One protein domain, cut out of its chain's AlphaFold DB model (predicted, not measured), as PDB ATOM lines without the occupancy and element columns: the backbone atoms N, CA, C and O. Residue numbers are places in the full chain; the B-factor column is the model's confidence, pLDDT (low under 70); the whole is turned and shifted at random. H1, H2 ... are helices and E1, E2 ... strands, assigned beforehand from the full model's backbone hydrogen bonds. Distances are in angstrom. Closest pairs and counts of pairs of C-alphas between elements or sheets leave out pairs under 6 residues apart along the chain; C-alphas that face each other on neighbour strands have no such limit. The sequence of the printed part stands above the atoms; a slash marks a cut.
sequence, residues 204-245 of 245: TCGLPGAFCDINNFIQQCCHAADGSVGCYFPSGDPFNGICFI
ATOM      1  N   THR A 204     172.085 201.836 166.812       51.56
ATOM      2  CA  THR A 204     171.377 202.909 166.143       51.56
ATOM      3  C   THR A 204     172.311 204.069 166.317       51.56
ATOM      4  O   THR A 204     172.530 204.538 167.429       51.56
ATOM      5  N   CYS A 205     172.942 204.443 165.214       60.47
ATOM      6  CA  CYS A 205     173.764 205.629 165.128       60.47
ATOM      7  C   CYS A 205     173.101 206.782 165.879       60.47
ATOM      8  O   CYS A 205     171.974 207.169 165.548       60.47
ATOM      9  N   GLY A 206     173.786 207.305 166.895       61.09
ATOM     10  CA  GLY A 206     173.349 208.498 167.593       61.09
ATOM     11  C   GLY A 206     173.283 209.654 166.604       61.09
ATOM     12  O   GLY A 206     174.189 209.855 165.796       61.09
ATOM     13  N   LEU A 207     172.183 210.403 166.646       62.75
ATOM     14  CA  LEU A 207     172.068 211.676 165.940       62.75
ATOM     15  C   LEU A 207     173.164 212.651 166.426       62.75
ATOM     16  O   LEU A 207     173.683 212.484 167.534       62.75
ATOM     17  N   PRO A 208     173.512 213.687 165.640       68.31
ATOM     18  CA  PRO A 208     174.392 214.757 166.116       68.31
ATOM     19  C   PRO A 208     173.932 215.284 167.478       68.31
ATOM     20  O   PRO A 208     172.751 215.588 167.655       68.31
ATOM     21  N   GLY A 209     174.854 215.383 168.437       68.94
ATOM     22  CA  GLY A 209     174.526 215.764 169.815       68.94
ATOM     23  C   GLY A 209     174.177 214.603 170.754       68.94
ATOM     24  O   GLY A 209     173.903 214.850 171.927       68.94
ATOM     25  N   ALA A 210     174.197 213.352 170.283       78.38
ATOM     26  CA  ALA A 210     174.107 212.187 171.161       78.38
ATOM     27  C   ALA A 210     175.303 212.131 172.125       78.38
ATOM     28  O   ALA A 210     176.416 212.532 171.781       78.38
ATOM     29  N   PHE A 211     175.067 211.625 173.334       79.38
ATOM     30  CA  PHE A 211     176.144 211.366 174.284       79.38
ATOM     31  C   PHE A 211     177.060 210.257 173.773       79.38
ATOM     32  O   PHE A 211     176.623 209.362 173.056       79.38
ATOM     33  N   CYS A 212     178.329 210.316 174.153       80.81
ATOM     34  CA  CYS A 212     179.303 209.276 173.880       80.81
ATOM     35  C   CYS A 212     180.315 209.173 175.022       80.81
ATOM     36  O   CYS A 212     180.624 210.147 175.709       80.81
ATOM     37  N   ASP A 213     180.838 207.966 175.212       81.75
ATOM     38  CA  ASP A 213     181.906 207.673 176.163       81.75
ATOM     39  C   ASP A 213     183.120 207.086 175.431       81.75
ATOM     40  O   ASP A 213     183.000 206.567 174.318       81.75
ATOM     41  N   ILE A 214     184.296 207.142 176.054       77.69
ATOM     42  CA  ILE A 214     185.557 206.683 175.455       77.69
ATOM     43  C   ILE A 214     185.563 205.202 175.028       77.69
ATOM     44  O   ILE A 214     186.289 204.834 174.107       77.69
ATOM     45  N   ASN A 215     184.751 204.353 175.656       73.38
ATOM     46  CA  ASN A 215     184.650 202.927 175.346       73.38
ATOM     47  C   ASN A 215     183.647 202.644 174.221       73.38
ATOM     48  O   ASN A 215     183.786 201.639 173.524       73.38
ATOM     49  N   ASN A 216     182.657 203.520 174.020       68.50
ATOM     50  CA  ASN A 216     181.563 203.289 173.074       68.50
ATOM     51  C   ASN A 216     181.445 204.336 171.960       68.50
ATOM     52  O   ASN A 216     180.542 204.220 171.133       68.50
ATOM     53  N   PHE A 217     182.332 205.332 171.879       70.81
ATOM     54  CA  PHE A 217     182.173 206.424 170.911       70.81
ATOM     55  C   PHE A 217     182.151 205.965 169.448       70.81
ATOM     56  O   PHE A 217     181.413 206.533 168.654       70.81
ATOM     57  N   ILE A 218     182.893 204.905 169.104       66.00
ATOM     58  CA  ILE A 218     182.906 204.317 167.751       66.00
ATOM     59  C   ILE A 218     181.543 203.702 167.397       66.00
ATOM     60  O   ILE A 218     181.163 203.656 166.232       66.00
ATOM     61  N   GLN A 219     180.806 203.215 168.398       64.06
ATOM     62  CA  GLN A 219     179.487 202.616 168.202       64.06
ATOM     63  C   GLN A 219     178.359 203.652 168.277       64.06
ATOM     64  O   GLN A 219     177.331 203.467 167.632       64.06
ATOM     65  N   GLN A 220     178.532 204.719 169.067       69.62
ATOM     66  CA  GLN A 220     177.491 205.723 169.306       69.62
ATOM     67  C   GLN A 220     177.532 206.889 168.313       69.62
ATOM     68  O   GLN A 220     176.475 207.353 167.887       69.62
ATOM     69  N   CYS A 221     178.716 207.335 167.894       73.81
ATOM     70  CA  CYS A 221     178.865 208.394 166.903       73.81
ATOM     71  C   CYS A 221     179.121 207.749 165.540       73.81
ATOM     72  O   CYS A 221     180.163 207.129 165.337       73.81
ATOM     73  N   CYS A 222     178.177 207.861 164.608       69.06
ATOM     74  CA  CYS A 222     178.361 207.351 163.248       69.06
ATOM     75  C   CYS A 222     178.883 208.424 162.296       69.06
ATOM     76  O   CYS A 222     178.652 209.612 162.498       69.06
ATOM     77  N   HIS A 223     179.564 207.970 161.242       63.50
ATOM     78  CA  HIS A 223     180.209 208.805 160.234       63.50
ATOM     79  C   HIS A 223     179.301 209.901 159.664       63.50
ATOM     80  O   HIS A 223     178.233 209.605 159.122       63.50
ATOM     81  N   ALA A 224     179.783 211.147 159.683       54.94
ATOM     82  CA  ALA A 224     179.329 212.147 158.727       54.94
ATOM     83  C   ALA A 224     179.731 211.735 157.307       54.94
ATOM     84  O   ALA A 224     180.642 210.933 157.090       54.94
ATOM     85  N   ALA A 225     179.048 212.305 156.312       50.06
ATOM     86  CA  ALA A 225     179.317 212.055 154.896       50.06
ATOM     87  C   ALA A 225     180.762 212.395 154.463       50.06
ATOM     88  O   ALA A 225     181.198 211.974 153.391       50.06
ATOM     89  N   ASP A 226     181.506 213.141 155.282       55.81
ATOM     90  CA  ASP A 226     182.907 213.512 155.084       55.81
ATOM     91  C   ASP A 226     183.909 212.519 155.720       55.81
ATOM     92  O   ASP A 226     185.108 212.598 155.448       55.81
ATOM     93  N   GLY A 227     183.427 211.546 156.503       59.53
ATOM     94  CA  GLY A 227     184.231 210.531 157.182       59.53
ATOM     95  C   GLY A 227     184.748 210.940 158.564       59.53
ATOM     96  O   GLY A 227     185.375 210.107 159.225       59.53
ATOM     97  N   SER A 228     184.465 212.160 159.021       59.59
ATOM     98  CA  SER A 228     184.855 212.655 160.340       59.59
ATOM     99  C   SER A 228     183.902 212.101 161.398       59.59
ATOM    100  O   SER A 228     182.682 212.210 161.271       59.59
ATOM    101  N   VAL A 229     184.437 211.471 162.444       70.25
ATOM    102  CA  VAL A 229     183.647 211.100 163.623       70.25
ATOM    103  C   VAL A 229     184.500 211.255 164.856       70.25
ATOM    104  O   VAL A 229     185.618 210.741 164.914       70.25
ATOM    105  N   GLY A 230     183.967 211.941 165.856       75.00
ATOM    106  CA  GLY A 230     184.631 212.031 167.137       75.00
ATOM    107  C   GLY A 230     183.665 212.321 168.268       75.00
ATOM    108  O   GLY A 230     182.537 212.777 168.085       75.00
ATOM    109  N   CYS A 231     184.150 212.023 169.463       81.81
ATOM    110  CA  CYS A 231     183.500 212.356 170.712       81.81
ATOM    111  C   CYS A 231     184.227 213.569 171.285       81.81
ATOM    112  O   CYS A 231     185.430 213.504 171.552       81.81
ATOM    113  N   TYR A 232     183.531 214.696 171.398       84.12
ATOM    114  CA  TYR A 232     184.082 215.905 171.997       84.12
ATOM    115  C   TYR A 232     183.779 215.907 173.493       84.12
ATOM    116  O   TYR A 232     182.624 215.772 173.885       84.12
ATOM    117  N   PHE A 233     184.808 216.081 174.321       86.50
ATOM    118  CA  PHE A 233     184.706 216.077 175.781       86.50
ATOM    119  C   PHE A 233     184.877 217.506 176.326       86.50
ATOM    120  O   PHE A 233     185.991 217.881 176.700       86.50
ATOM    121  N   PRO A 234     183.814 218.335 176.374       82.19
ATOM    122  CA  PRO A 234     183.914 219.743 176.779       82.19
ATOM    123  C   PRO A 234     184.427 219.924 178.212       82.19
ATOM    124  O   PRO A 234     185.090 220.910 178.518       82.19
ATOM    125  N   SER A 235     184.124 218.968 179.089       85.50
ATOM    126  CA  SER A 235     184.550 218.949 180.490       85.50
ATOM    127  C   SER A 235     185.879 218.220 180.720       85.50
ATOM    128  O   SER A 235     186.377 218.225 181.844       85.50
ATOM    129  N   GLY A 236     186.437 217.560 179.698       83.50
ATOM    130  CA  GLY A 236     187.570 216.639 179.839       83.50
ATOM    131  C   GLY A 236     187.233 215.303 180.520       83.50
ATOM    132  O   GLY A 236     188.133 214.494 180.729       83.50
ATOM    133  N   ASP A 237     185.964 215.057 180.860       82.88
ATOM    134  CA  ASP A 237     185.505 213.785 181.424       82.88
ATOM    135  C   ASP A 237     185.331 212.743 180.302       82.88
ATOM    136  O   ASP A 237     184.468 212.935 179.444       82.88
ATOM    137  N   PRO A 238     186.093 211.630 180.299       78.56
ATOM    138  CA  PRO A 238     186.049 210.620 179.239       78.56
ATOM    139  C   PRO A 238     184.721 209.848 179.152       78.56
ATOM    140  O   PRO A 238     184.534 209.063 178.218       78.56
ATOM    141  N   PHE A 239     183.802 210.043 180.098       83.94
ATOM    142  CA  PHE A 239     182.478 209.418 180.107       83.94
ATOM    143  C   PHE A 239     181.344 210.375 179.731       83.94
ATOM    144  O   PHE A 239     180.192 209.953 179.659       83.94
ATOM    145  N   ASN A 240     181.655 211.650 179.494       83.06
ATOM    146  CA  ASN A 240     180.664 212.691 179.241       83.06
ATOM    147  C   ASN A 240     181.020 213.492 177.984       83.06
ATOM    148  O   ASN A 240     181.250 214.705 178.024       83.06
ATOM    149  N   GLY A 241     181.139 212.779 176.868       82.50
ATOM    150  CA  GLY A 241     181.374 213.377 175.567       82.50
ATOM    151  C   GLY A 241     180.097 213.523 174.754       82.50
ATOM    152  O   GLY A 241     179.059 212.934 175.059       82.50
ATOM    153  N   ILE A 242     180.182 214.327 173.700       82.62
ATOM    154  CA  ILE A 242     179.095 214.581 172.757       82.62
ATOM    155  C   ILE A 242     179.590 214.250 171.350       82.62
ATOM    156  O   ILE A 242     180.680 214.676 170.951       82.62
ATOM    157  N   CYS A 243     178.791 213.498 170.596       82.56
ATOM    158  CA  CYS A 243     179.069 213.187 169.203       82.56
ATOM    159  C   CYS A 243     179.032 214.464 168.365       82.56
ATOM    160  O   CYS A 243     177.995 215.135 168.293       82.56
ATOM    161  N   PHE A 244     180.146 214.762 167.700       74.50
ATOM    162  CA  PHE A 244     180.197 215.768 166.649       74.50
ATOM    163  C   PHE A 244     180.328 215.075 165.293       74.50
ATOM    164  O   PHE A 244     181.044 214.080 165.152       74.50
ATOM    165  N   ILE A 245     179.602 215.614 164.322       61.81
ATOM    166  CA  ILE A 245     179.729 215.313 162.898       61.81
ATOM    167  C   ILE A 245     180.135 216.579 162.170       61.81
ATOM    168  O   ILE A 245     179.708 217.667 162.622       61.81
TER     169      ILE A 245
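Overview. This is residues 204 to 245 of the 245 residues of an uncharacterized protein of Coniochaeta sp. 2T2.1 (UniProt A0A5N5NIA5). Little regular structure: a small hairpin of two short antiparallel strands, E1 and E2, has the short helix H1 over one face, and loops reach out to Ala 225 and Asp 237 at opposite ends. The long first stretch, residues 204 to 216, has no named element, but its residues 211 to 212 pair antiparallel with 241 to 242 of E2. The printed part has 42 residues, 11 in named elements, in the order H1, E1, E2; the class is mixed. It is compact, with a radius of gyration of the C-alphas of 9.2 A, and elongated, 27 by 17 by 14 A.

Arrangement. Look first at H1, residues 217 to 220, too short for any O i to N i+4 pair; its one O i to N i+3 pair is within range. Next come E1, residues 230 to 232, and E2, residues 241 to 244, a hairpin at 129 degrees between directions; N 242 and O 232, 2.8 A apart, are within hydrogen-bond range. The closest C-alphas of H1 and E1 are those of Phe 217 and Cys 231, 6.1 A apart.

Along the chain. Find C-alpha 217 at (182.173, 206.424, 170.911), where H1 begins its 5.0 A. E1 spans 6.2 A; E2 spans 9.3 A, ending at C-alpha 244, (180.197, 215.768, 166.649).

Size, cuts and confidence. The farthest C-alphas, Ala 225 and Asp 237, are 27.3 A apart. The printed part has no cut, both links are short, and 18 residues, among them 204 to 209 and 222 to 228, have pLDDT under 70.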